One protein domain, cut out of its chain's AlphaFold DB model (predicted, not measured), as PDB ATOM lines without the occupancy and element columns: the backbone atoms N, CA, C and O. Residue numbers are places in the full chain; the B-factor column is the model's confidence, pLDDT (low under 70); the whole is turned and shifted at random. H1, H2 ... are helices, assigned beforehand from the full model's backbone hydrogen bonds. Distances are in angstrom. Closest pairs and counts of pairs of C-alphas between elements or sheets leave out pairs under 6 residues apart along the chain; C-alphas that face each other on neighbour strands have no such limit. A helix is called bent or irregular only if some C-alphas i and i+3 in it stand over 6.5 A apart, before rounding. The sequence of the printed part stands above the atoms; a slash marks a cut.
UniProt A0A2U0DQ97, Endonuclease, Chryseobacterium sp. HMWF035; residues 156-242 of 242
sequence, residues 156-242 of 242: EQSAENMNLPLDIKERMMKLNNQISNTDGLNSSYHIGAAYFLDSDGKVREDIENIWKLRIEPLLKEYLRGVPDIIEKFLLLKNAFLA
ATOM      1  N   GLU A 156     -46.591  27.158-121.508       93.88
ATOM      2  CA  GLU A 156     -45.229  26.740-121.864       93.88
ATOM      3  C   GLU A 156     -45.054  26.683-123.382       93.88
ATOM      4  O   GLU A 156     -44.129  27.294-123.923       93.88
ATOM      5  N   GLN A 157     -45.978  26.000-124.068       95.19
ATOM      6  CA  GLN A 157     -45.959  25.872-125.521       95.19
ATOM      7  C   GLN A 157     -46.137  27.237-126.193       95.19
ATOM      8  O   GLN A 157     -45.484  27.522-127.196       95.19
ATOM      9  N   SER A 158     -46.976  28.114-125.628       94.81
ATOM     10  CA  SER A 158     -47.146  29.480-126.130       94.81
ATOM     11  C   SER A 158     -45.845  30.287-126.046       94.81
ATOM     12  O   SER A 158     -45.505  30.984-127.001       94.81
ATOM     13  N   ALA A 159     -45.075  30.146-124.961       94.88
ATOM     14  CA  ALA A 159     -43.792  30.833-124.803       94.88
ATOM     15  C   ALA A 159     -42.735  30.331-125.786       94.88
ATOM     16  O   ALA A 159     -41.956  31.130-126.300       94.88
ATOM     17  N   GLU A 160     -42.731  29.031-126.082       94.56
ATOM     18  CA  GLU A 160     -41.849  28.448-127.096       94.56
ATOM     19  C   GLU A 160     -42.227  28.906-128.501       94.56
ATOM     20  O   GLU A 160     -41.387  29.431-129.226       94.56
ATOM     21  N   ASN A 161     -43.507  28.793-128.859       93.56
ATOM     22  CA  ASN A 161     -44.003  29.164-130.184       93.56
ATOM     23  C   ASN A 161     -43.811  30.658-130.487       93.56
ATOM     24  O   ASN A 161     -43.643  31.039-131.643       93.56
ATOM     25  N   MET A 162     -43.835  31.501-129.452       93.69
ATOM     26  CA  MET A 162     -43.632  32.946-129.557       93.69
ATOM     27  C   MET A 162     -42.178  33.386-129.320       93.69
ATOM     28  O   MET A 162     -41.907  34.585-129.320       93.69
ATOM     29  N   ASN A 163     -41.239  32.447-129.149       93.12
ATOM     30  CA  ASN A 163     -39.813  32.712-128.922       93.12
ATOM     31  C   ASN A 163     -39.541  33.689-127.764       93.12
ATOM     32  O   ASN A 163     -38.737  34.616-127.892       93.12
ATOM     33  N   LEU A 164     -40.212  33.496-126.623       93.81
ATOM     34  CA  LEU A 164     -39.960  34.321-125.444       93.81
ATOM     35  C   LEU A 164     -38.532  34.097-124.913       93.81
ATOM     36  O   LEU A 164     -38.087  32.949-124.821       93.81
ATOM     37  N   PRO A 165     -37.827  35.167-124.502       94.06
ATOM     38  CA  PRO A 165     -36.548  35.070-123.817       94.06
ATOM     39  C   PRO A 165     -36.641  34.214-122.553       94.06
ATOM     40  O   PRO A 165     -37.682  34.161-121.893       94.06
ATOM     41  N   LEU A 166     -35.540  33.535-122.221       93.25
ATOM     42  CA  LEU A 166     -35.500  32.559-121.132       93.25
ATOM     43  C   LEU A 166     -35.897  33.174-119.781       93.25
ATOM     44  O   LEU A 166     -36.660  32.568-119.036       93.25
ATOM     45  N   ASP A 167     -35.441  34.393-119.498       92.81
ATOM     46  CA  ASP A 167     -35.756  35.135-118.275       92.81
ATOM     47  C   ASP A 167     -37.255  35.448-118.150       92.81
ATOM     48  O   ASP A 167     -37.847  35.284-117.080       92.81
ATOM     49  N   ILE A 168     -37.904  35.831-119.254       93.50
ATOM     50  CA  ILE A 168     -39.350  36.072-119.293       93.50
ATOM     51  C   ILE A 168     -40.121  34.761-119.149       93.50
ATOM     52  O   ILE A 168     -41.096  34.700-118.395       93.50
ATOM     53  N   LYS A 169     -39.671  33.700-119.832       94.69
ATOM     54  CA  LYS A 169     -40.269  32.363-119.732       94.69
ATOM     55  C   LYS A 169     -40.239  31.877-118.284       94.69
ATOM     56  O   LYS A 169     -41.272  31.465-117.768       94.69
ATOM     57  N   GLU A 170     -39.107  31.990-117.595       94.62
ATOM     58  CA  GLU A 170     -38.986  31.598-116.187       94.62
ATOM     59  C   GLU A 170     -39.929  32.390-115.271       94.62
ATOM     60  O   GLU A 170     -40.603  31.792-114.430       94.62
ATOM     61  N   ARG A 171     -40.046  33.713-115.450       94.69
ATOM     62  CA  ARG A 171     -40.983  34.547-114.669       94.69
ATOM     63  C   ARG A 171     -42.439  34.166-114.902       94.69
ATOM     64  O   ARG A 171     -43.200  34.028-113.944       94.69
ATOM     65  N   MET A 172     -42.820  33.967-116.163       95.94
ATOM     66  CA  MET A 172     -44.158  33.509-116.534       95.94
ATOM     67  C   MET A 172     -44.470  32.158-115.877       95.94
ATOM     68  O   MET A 172     -45.530  31.992-115.282       95.94
ATOM     69  N   MET A 173     -43.519  31.222-115.906       96.00
ATOM     70  CA  MET A 173     -43.666  29.899-115.299       96.00
ATOM     71  C   MET A 173     -43.784  29.949-113.776       96.00
ATOM     72  O   MET A 173     -44.640  29.272-113.210       96.00
ATOM     73  N   LYS A 174     -42.973  30.766-113.093       96.69
ATOM     74  CA  LYS A 174     -43.099  30.972-111.640       96.69
ATOM     75  C   LYS A 174     -44.482  31.506-111.275       96.69
ATOM     76  O   LYS A 174     -45.101  30.999-110.340       96.69
ATOM     77  N   LEU A 175     -44.981  32.485-112.032       96.94
ATOM     78  CA  LEU A 175     -46.323  33.024-111.835       96.94
ATOM     79  C   LEU A 175     -47.396  31.952-112.071       96.94
ATOM     80  O   LEU A 175     -48.257  31.774-111.215       96.94
ATOM     81  N   ASN A 176     -47.328  31.201-113.171       96.94
ATOM     82  CA  ASN A 176     -48.308  30.157-113.496       96.94
ATOM     83  C   ASN A 176     -48.320  29.011-112.476       96.94
ATOM     84  O   ASN A 176     -49.390  28.554-112.076       96.94
ATOM     85  N   ASN A 177     -47.151  28.617-111.966       96.75
ATOM     86  CA  ASN A 177     -47.055  27.670-110.857       96.75
ATOM     87  C   ASN A 177     -47.749  28.213-109.600       96.75
ATOM     88  O   ASN A 177     -48.485  27.485-108.934       96.75
ATOM     89  N   GLN A 178     -47.566  29.500-109.290       96.44
ATOM     90  CA  GLN A 178     -48.237  30.120-108.152       96.44
ATOM     91  C   GLN A 178     -49.752  30.249-108.360       96.44
ATOM     92  O   GLN A 178     -50.508  30.066-107.406       96.44
ATOM     93  N   ILE A 179     -50.211  30.505-109.589       95.19
ATOM     94  CA  ILE A 179     -51.636  30.500-109.951       95.19
ATOM     95  C   ILE A 179     -52.244  29.125-109.666       95.19
ATOM     96  O   ILE A 179     -53.257  29.049-108.979       95.19
ATOM     97  N   SER A 180     -51.605  28.037-110.106       94.81
ATOM     98  CA  SER A 180     -52.083  26.672-109.839       94.81
ATOM     99  C   SER A 180     -52.117  26.308-108.353       94.81
ATOM    100  O   SER A 180     -52.958  25.509-107.950       94.81
ATOM    101  N   ASN A 181     -51.234  26.893-107.542       94.31
ATOM    102  CA  ASN A 181     -51.183  26.674-106.093       94.31
ATOM    103  C   ASN A 181     -52.114  27.603-105.295       94.31
ATOM    104  O   ASN A 181     -52.159  27.520-104.069       94.31
ATOM    105  N   THR A 182     -52.821  28.522-105.955       92.50
ATOM    106  CA  THR A 182     -53.709  29.477-105.289       92.50
ATOM    107  C   THR A 182     -55.132  28.931-105.237       92.50
ATOM    108  O   THR A 182     -55.764  28.728-106.273       92.50
ATOM    109  N   ASP A 183     -55.681  28.767-104.031       89.06
ATOM    110  CA  ASP A 183     -57.054  28.285-103.846       89.06
ATOM    111  C   ASP A 183     -58.074  29.145-104.601       89.06
ATOM    112  O   ASP A 183     -58.181  30.358-104.369       89.06
ATOM    113  N   GLY A 184     -58.864  28.486-105.452       86.25
ATOM    114  CA  GLY A 184     -59.863  29.106-106.326       86.25
ATOM    115  C   GLY A 184     -59.397  29.304-107.772       86.25
ATOM    116  O   GLY A 184     -60.225  29.639-108.617       86.25
ATOM    117  N   LEU A 185     -58.116  29.064-108.065       90.94
ATOM    118  CA  LEU A 185     -57.533  29.104-109.408       90.94
ATOM    119  C   LEU A 185     -57.018  27.714-109.821       90.94
ATOM    120  O   LEU A 185     -56.928  26.792-109.013       90.94
ATOM    121  N   ASN A 186     -56.738  27.543-111.113       90.44
ATOM    122  CA  ASN A 186     -56.210  26.310-111.704       90.44
ATOM    123  C   ASN A 186     -55.432  26.628-112.998       90.44
ATOM    124  O   ASN A 186     -55.214  27.798-113.315       90.44
ATOM    125  N   SER A 187     -55.019  25.601-113.749       91.25
ATOM    126  CA  SER A 187     -54.250  25.760-114.992       91.25
ATOM    127  C   SER A 187     -54.961  26.571-116.076       91.25
ATOM    128  O   SER A 187     -54.296  27.259-116.840       91.25
ATOM    129  N   SER A 188     -56.296  26.585-116.113       89.44
ATOM    130  CA  SER A 188     -57.034  27.411-117.074       89.44
ATOM    131  C   SER A 188     -56.772  28.906-116.871       89.44
ATOM    132  O   SER A 188     -56.908  29.670-117.812       89.44
ATOM    133  N   TYR A 189     -56.352  29.339-115.677       92.69
ATOM    134  CA  TYR A 189     -56.016  30.738-115.379       92.69
ATOM    135  C   TYR A 189     -54.551  31.099-115.671       92.69
ATOM    136  O   TYR A 189     -54.102  32.183-115.294       92.69
ATOM    137  N   HIS A 190     -53.780  30.202-116.292       95.31
ATOM    138  CA  HIS A 190     -52.392  30.480-116.647       95.31
ATOM    139  C   HIS A 190     -52.271  31.673-117.597       95.31
ATOM    140  O   HIS A 190     -53.046  31.858-118.534       95.31
ATOM    141  N   ILE A 191     -51.246  32.483-117.357       95.31
ATOM    142  CA  ILE A 191     -50.877  33.613-118.198       95.31
ATOM    143  C   ILE A 191     -50.097  33.088-119.398       95.31
ATOM    144  O   ILE A 191     -49.058  32.443-119.244       95.31
ATOM    145  N   GLY A 192     -50.597  33.388-120.595       94.38
ATOM    146  CA  GLY A 192     -49.934  33.056-121.852       94.38
ATOM    147  C   GLY A 192     -48.847  34.057-122.258       94.38
ATOM    148  O   GLY A 192     -48.797  35.203-121.806       94.38
ATOM    149  N   ALA A 193     -48.012  33.639-123.205       95.12
ATOM    150  CA  ALA A 193     -46.876  34.404-123.710       95.12
ATOM    151  C   ALA A 193     -47.235  35.758-124.357       95.12
ATOM    152  O   ALA A 193     -46.455  36.709-124.284       95.12
ATOM    153  N   ALA A 194     -48.435  35.887-124.931       93.75
ATOM    154  CA  ALA A 194     -48.881  37.102-125.618       93.75
ATOM    155  C   ALA A 194     -48.888  38.354-124.715       93.75
ATOM    156  O   ALA A 194     -48.705  39.476-125.194       93.75
ATOM    157  N   TYR A 195     -49.042  38.186-123.394       94.00
ATOM    158  CA  TYR A 195     -49.003  39.296-122.437       94.00
ATOM    159  C   TYR A 195     -47.651  40.020-122.409       94.00
ATOM    160  O   TYR A 195     -47.612  41.223-122.123       94.00
ATOM    161  N   PHE A 196     -46.576  39.325-122.780       95.12
ATOM    162  CA  PHE A 196     -45.204  39.830-122.798       95.12
ATOM    163  C   PHE A 196     -44.797  40.444-124.139       95.12
ATOM    164  O   PHE A 196     -43.695  40.975-124.250       95.12
ATOM    165  N   LEU A 197     -45.679  40.412-125.141       93.56
ATOM    166  CA  LEU A 197     -45.408  40.942-126.472       93.56
ATOM    167  C   LEU A 197     -46.118  42.278-126.725       93.56
ATOM    168  O   LEU A 197     -47.155  42.608-126.125       93.56
ATOM    169  N   ASP A 198     -45.544  43.080-127.613       91.69
ATOM    170  CA  ASP A 198     -46.200  44.237-128.208       91.69
ATOM    171  C   ASP A 198     -47.040  43.877-129.443       91.69
ATOM    172  O   ASP A 198     -47.223  42.707-129.775       91.69
ATOM    173  N   SER A 199     -47.634  44.889-130.076       89.31
ATOM    174  CA  SER A 199     -48.472  44.709-131.267       89.31
ATOM    175  C   SER A 199     -47.697  44.206-132.485       89.31
ATOM    176  O   SER A 199     -48.312  43.641-133.384       89.31
ATOM    177  N   ASP A 200     -46.376  44.390-132.505       90.94
ATOM    178  CA  ASP A 200     -45.489  43.927-133.572       90.94
ATOM    179  C   ASP A 200     -44.907  42.536-133.259       90.94
ATOM    180  O   ASP A 200     -44.084  42.019-134.016       90.94
ATOM    181  N   GLY A 201     -45.306  41.926-132.135       88.81
ATOM    182  CA  GLY A 201     -44.798  40.637-131.674       88.81
ATOM    183  C   GLY A 201     -43.408  40.709-131.040       88.81
ATOM    184  O   GLY A 201     -42.762  39.674-130.885       88.81
ATOM    185  N   LYS A 202     -42.921  41.899-130.671       91.56
ATOM    186  CA  LYS A 202     -41.637  42.060-129.978       91.56
ATOM    187  C   LYS A 202     -41.816  41.957-128.475       91.56
ATOM    188  O   LYS A 202     -42.837  42.355-127.916       91.56
ATOM    189  N   VAL A 203     -40.787  41.442-127.815       92.31
ATOM    190  CA  VAL A 203     -40.768  41.282-126.362       92.31
ATOM    191  C   VAL A 203     -40.722  42.649-125.696       92.31
ATOM    192  O   VAL A 203     -39.934  43.519-126.065       92.31
ATOM    193  N   ARG A 204     -41.570  42.832-124.689       91.62
ATOM    194  CA  ARG A 204     -41.555  44.011-123.830       91.62
ATOM    195  C   ARG A 204     -40.477  43.845-122.767       91.62
ATOM    196  O   ARG A 204     -40.520  42.904-121.984       91.62
ATOM    197  N   GLU A 205     -39.553  44.792-122.718       86.75
ATOM    198  CA  GLU A 205     -38.434  44.765-121.766       86.75
ATOM    199  C   GLU A 205     -38.823  45.312-120.381       86.75
ATOM    200  O   GLU A 205     -38.229  44.955-119.366       86.75
ATOM    201  N   ASP A 206     -39.848  46.167-120.316       91.44
ATOM    202  CA  ASP A 206     -40.281  46.800-119.070       91.44
ATOM    203  C   ASP A 206     -41.249  45.907-118.276       91.44
ATOM    204  O   ASP A 206     -42.475  45.956-118.435       91.44
ATOM    205  N   ILE A 207     -40.666  45.092-117.397       91.88
ATOM    206  CA  ILE A 207     -41.370  44.151-116.516       91.88
ATOM    207  C   ILE A 207     -42.367  44.849-115.587       91.88
ATOM    208  O   ILE A 207     -43.458  44.329-115.351       91.88
ATOM    209  N   GLU A 208     -42.024  46.030-115.072       91.44
ATOM    210  CA  GLU A 208     -42.884  46.763-114.142       91.44
ATOM    211  C   GLU A 208     -44.148  47.253-114.860       91.44
ATOM    212  O   GLU A 208     -45.254  47.170-114.317       91.44
ATOM    213  N   ASN A 209     -44.004  47.707-116.108       92.75
ATOM    214  CA  ASN A 209     -45.142  48.080-116.941       92.75
ATOM    215  C   ASN A 209     -45.967  46.868-117.391       92.75
ATOM    216  O   ASN A 209     -47.198  46.951-117.377       92.75
ATOM    217  N   ILE A 210     -45.335  45.737-117.739       93.94
ATOM    218  CA  ILE A 210     -46.056  44.481-118.019       93.94
ATOM    219  C   ILE A 210     -46.924  44.101-116.814       93.94
ATOM    220  O   ILE A 210     -48.118  43.827-116.970       93.94
ATOM    221  N   TRP A 211     -46.347  44.137-115.611       94.75
ATOM    222  CA  TRP A 211     -47.076  43.853-114.383       94.75
ATOM    223  C   TRP A 211     -48.252  44.815-114.203       94.75
ATOM    224  O   TRP A 211     -49.403  44.382-114.221       94.75
ATOM    225  N   LYS A 212     -47.982  46.122-114.090       95.12
ATOM    226  CA  LYS A 212     -48.987  47.136-113.727       95.12
ATOM    227  C   LYS A 212     -50.138  47.247-114.716       95.12
ATOM    228  O   LYS A 212     -51.275  47.459-114.303       95.12
ATOM    229  N   LEU A 213     -49.844  47.173-116.013       93.12
ATOM    230  CA  LEU A 213     -50.816  47.509-117.055       93.12
ATOM    231  C   LEU A 213     -51.538  46.291-117.624       93.12
ATOM    232  O   LEU A 213     -52.580  46.460-118.253       93.12
ATOM    233  N   ARG A 214     -50.995  45.080-117.449       93.00
ATOM    234  CA  ARG A 214     -51.521  43.880-118.110       93.00
ATOM    235  C   ARG A 214     -51.820  42.745-117.141       93.00
ATOM    236  O   ARG A 214     -52.943  42.250-117.133       93.00
ATOM    237  N   ILE A 215     -50.846  42.352-116.323       95.75
ATOM    238  CA  ILE A 215     -50.989  41.182-115.443       95.75
ATOM    239  C   ILE A 215     -51.805  41.527-114.192       95.75
ATOM    240  O   ILE A 215     -52.755  40.827-113.859       95.75
ATOM    241  N   GLU A 216     -51.484  42.624-113.506       94.81
ATOM    242  CA  GLU A 216     -52.156  43.026-112.268       94.81
ATOM    243  C   GLU A 216     -53.675  43.224-112.435       94.81
ATOM    244  O   GLU A 216     -54.421  42.668-111.623       94.81
ATOM    245  N   PRO A 217     -54.174  43.957-113.453       95.00
ATOM    246  CA  PRO A 217     -55.613  44.113-113.661       95.00
ATOM    247  C   PRO A 217     -56.323  42.776-113.901       95.00
ATOM    248  O   PRO A 217     -57.403  42.551-113.363       95.00
ATOM    249  N   LEU A 218     -55.694  41.868-114.651       94.12
ATOM    250  CA  LEU A 218     -56.240  40.544-114.942       94.12
ATOM    251  C   LEU A 218     -56.345  39.680-113.680       94.12
ATOM    252  O   LEU A 218     -57.400  39.118-113.397       94.12
ATOM    253  N   LEU A 219     -55.273  39.615-112.885       94.12
ATOM    254  CA  LEU A 219     -55.258  38.830-111.649       94.12
ATOM    255  C   LEU A 219     -56.256  39.364-110.614       94.12
ATOM    256  O   LEU A 219     -56.827  38.580-109.857       94.12
ATOM    257  N   LYS A 220     -56.514  40.679-110.594       92.88
ATOM    258  CA  LYS A 220     -57.574  41.265-109.756       92.88
ATOM    259  C   LYS A 220     -58.961  40.752-110.140       92.88
ATOM    260  O   LYS A 220     -59.752  40.464-109.245       92.88
ATOM    261  N   GLU A 221     -59.243  40.598-111.433       91.38
ATOM    262  CA  GLU A 221     -60.501  39.993-111.889       91.38
ATOM    263  C   GLU A 221     -60.559  38.493-111.570       91.38
ATOM    264  O   GLU A 221     -61.595  38.005-111.123       91.38
ATOM    265  N   TYR A 222     -59.450  37.762-111.713       91.06
ATOM    266  CA  TYR A 222     -59.400  36.332-111.378       91.06
ATOM    267  C   TYR A 222     -59.655  36.063-109.894       91.06
ATOM    268  O   TYR A 222     -60.407  35.154-109.546       91.06
ATOM    269  N   LEU A 223     -59.076  36.880-109.012       90.75
ATOM    270  CA  LEU A 223     -59.256  36.769-107.563       90.75
ATOM    271  C   LEU A 223     -60.578  37.366-107.065       90.75
ATOM    272  O   LEU A 223     -60.871  37.319-105.868       90.75
ATOM    273  N   ARG A 224     -61.399  37.939-107.949       88.56
ATOM    274  CA  ARG A 224     -62.668  38.540-107.554       88.56
ATOM    275  C   ARG A 224     -63.599  37.476-106.967       88.56
ATOM    276  O   ARG A 224     -64.002  36.532-107.642       88.56
ATOM    277  N   GLY A 225     -63.977  37.666-105.705       84.19
ATOM    278  CA  GLY A 225     -64.829  36.729-104.964       84.19
ATOM    279  C   GLY A 225     -64.076  35.579-104.289       84.19
ATOM    280  O   GLY A 225     -64.711  34.743-103.653       84.19
ATOM    281  N   VAL A 226     -62.744  35.545-104.384       86.69
ATOM    282  CA  VAL A 226     -61.890  34.606-103.646       86.69
ATOM    283  C   VAL A 226     -61.585  35.187-102.250       86.69
ATOM    284  O   VAL A 226     -61.355  36.389-102.146       86.69
ATOM    285  N   PRO A 227     -61.574  34.394-101.160       86.50
ATOM    286  CA  PRO A 227     -61.128  34.864 -99.844       86.50
ATOM    287  C   PRO A 227     -59.648  35.273 -99.835       86.50
ATOM    288  O   PRO A 227     -58.864  34.781-100.649       86.50
ATOM    289  N   ASP A 228     -59.265  36.146 -98.900       89.19
ATOM    290  CA  ASP A 228     -57.865  36.533 -98.642       89.19
ATOM    291  C   ASP A 228     -57.131  37.120 -99.864       89.19
ATOM    292  O   ASP A 228     -55.943  36.889-100.094       89.19
ATOM    293  N   ILE A 229     -57.853  37.929-100.655       89.88
ATOM    294  CA  ILE A 229     -57.380  38.517-101.925       89.88
ATOM    295  C   ILE A 229     -56.023  39.209-101.775       89.88
ATOM    296  O   ILE A 229     -55.165  39.045-102.635       89.88
ATOM    297  N   ILE A 230     -55.820  39.985-100.706       90.69
ATOM    298  CA  ILE A 230     -54.596  40.778-100.514       90.69
ATOM    299  C   ILE A 230     -53.372  39.865-100.375       90.69
ATOM    300  O   ILE A 230     -52.354  40.108-101.019       90.69
ATOM    301  N   GLU A 231     -53.480  38.809 -99.567       92.25
ATOM    302  CA  GLU A 231     -52.395  37.853 -99.341       92.25
ATOM    303  C   GLU A 231     -52.085  37.071-100.619       92.25
ATOM    304  O   GLU A 231     -50.941  37.051-101.076       92.25
ATOM    305  N   LYS A 232     -53.120  36.511-101.261       93.00
ATOM    306  CA  LYS A 232     -52.980  35.762-102.519       93.00
ATOM    307  C   LYS A 232     -52.370  36.616-103.625       93.00
ATOM    308  O   LYS A 232     -51.460  36.176-104.328       93.00
ATOM    309  N   PHE A 233     -52.823  37.859-103.755       93.81
ATOM    310  CA  PHE A 233     -52.286  38.796-104.735       93.81
ATOM    311  C   PHE A 233     -50.814  39.132-104.463       93.81
ATOM    312  O   PHE A 233     -50.017  39.194-105.398       93.81
ATOM    313  N   LEU A 234     -50.425  39.306-103.194       94.06
ATOM    314  CA  LEU A 234     -49.033  39.559-102.826       94.06
ATOM    315  C   LEU A 234     -48.129  38.364-103.162       94.06
ATOM    316  O   LEU A 234     -47.038  38.564-103.693       94.06
ATOM    317  N   LEU A 235     -48.592  37.135-102.922       94.69
ATOM    318  CA  LEU A 235     -47.864  35.920-103.300       94.69
ATOM    319  C   LEU A 235     -47.649  35.832-104.819       94.69
ATOM    320  O   LEU A 235     -46.531  35.571-105.261       94.69
ATOM    321  N   LEU A 236     -48.685  36.114-105.615       95.69
ATOM    322  CA  LEU A 236     -48.592  36.142-107.080       95.69
ATOM    323  C   LEU A 236     -47.613  37.218-107.569       95.69
ATOM    324  O   LEU A 236     -46.777  36.954-108.433       95.69
ATOM    325  N   LYS A 237     -47.669  38.417-106.979       95.06
ATOM    326  CA  LYS A 237     -46.742  39.508-107.301       95.06
ATOM    327  C   LYS A 237     -45.295  39.136-107.000       95.06
ATOM    328  O   LYS A 237     -44.417  39.359-107.831       95.06
ATOM    329  N   ASN A 238     -45.052  38.552-105.831       95.00
ATOM    330  CA  ASN A 238     -43.717  38.124-105.433       95.00
ATOM    331  C   ASN A 238     -43.194  37.014-106.350       95.00
ATOM    332  O   ASN A 238     -42.036  37.070-106.747       95.00
ATOM    333  N   ALA A 239     -44.039  36.059-106.750       94.88
ATOM    334  CA  ALA A 239     -43.658  34.996-107.681       94.88
ATOM    335  C   ALA A 239     -43.248  35.531-109.064       94.88
ATOM    336  O   ALA A 239     -42.335  34.990-109.682       94.88
ATOM    337  N   PHE A 240     -43.898  36.599-109.539       94.00
ATOM    338  CA  PHE A 240     -43.576  37.224-110.822       94.00
ATOM    339  C   PHE A 240     -42.288  38.067-110.785       94.00
ATOM    340  O   PHE A 240     -41.487  38.049-111.726       94.00
ATOM    341  N   LEU A 241     -42.089  38.829-109.703       90.06
ATOM    342  CA  LEU A 241     -40.957  39.753-109.571       90.06
ATOM    343  C   LEU A 241     -39.662  39.079-109.083       90.06
ATOM    344  O   LEU A 241     -38.587  39.624-109.342       90.06
ATOM    345  N   ALA A 242     -39.742  37.901-108.456       80.56
ATOM    346  CA  ALA A 242     -38.590  37.103-108.016       80.56
ATOM    347  C   ALA A 242     -37.768  36.513-109.172       80.56
ATOM    348  O   ALA A 242     -36.526  36.600-109.110       80.56
TER     349      ALA A 242
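Overview. This is residues 156 to 242 of the 242 residues of the protein "Endonuclease" of Chryseobacterium sp. HMWF035 (UniProt A0A2U0DQ97). Three longer helices, H2, H4 and H5, run roughly lengthwise through an elongated body, with H5 packed beside H2 and pointing the opposite way. The short helices H1 and H3 are near one end, H3 between H1 and H4, and residues 181 to 192 make a long connection from H2 back to H3. The printed part has 87 residues with five named helices, H1 to H5 in chain order, and no named strand; its class is all helix. It is compact, with a radius of gyration of the C-alphas of 12.6 A, and spans 37 by 23 by 21 A.

Arrangement. Begin with H1, residues 156 to 161, and H2, residues 166 to 180, a helical hairpin. They only just touch, with 3 pairs of C-alphas within 8 A, closest at Ala 159 and Lys 169, 6.4 A, and run opposite ways at a shallow tilt of 32 degrees, only just short of steep; H2 touches H1 with residues 169 to 173 alone. Next find H3, residues 193 to 196: it only just touches H1, with 3 pairs within 8 A, the closest C-alphas being those of Ala 159 and Ala 193, 4.8 A apart. H3 also only just touches H2, with 3 pairs, closest at Met 172 and Ala 193, 7.7 A; here H2 uses residues 168 to 172 alone. H4, residues 207 to 222, touches H3 with residues 210 to 215 alone, closest at Phe 196 and Ile 210, 6.7 A between C-alphas. H5, residues 229 to 241, touches H2 at a shallow tilt of 21 degrees, opposite ways; the closest C-alphas, of Leu 175 and Phe 240, are 5.1 A apart. H4 and H5 are close but not clearly touching, with Leu 219 and Phe 233 closest at 7.5 A between C-alphas; H2 and H4 are apart. Every O i to N i+4 pair is within hydrogen-bond range in H1, H2 and H5, and 9 of 12 in H4; H3 is too short for such a pair.

Along the chain. Find C-alpha 156 at (-45.229, 26.740, -121.864), where H1 begins. H2 covers 20.9 A from C-alpha 166 to C-alpha 180. H4 covers 20.3 A, with a kink of 37 degrees near residue 215; it is irregular, but only just, C-alphas 213 and 216 being 6.7 A apart. H5 covers 18.2 A and ends at C-alpha 241, (-40.957, 39.753, -109.571).

Size, cuts and confidence. The two C-alphas farthest apart are those of Asp 200 and Pro 227, 38.3 A. The link from H2 to H3 is long, and the one from H1 to H2 is tight. The printed part has no cut, ends at the chain's last residue, 242, and no printed residue is under 70 in pLDDT.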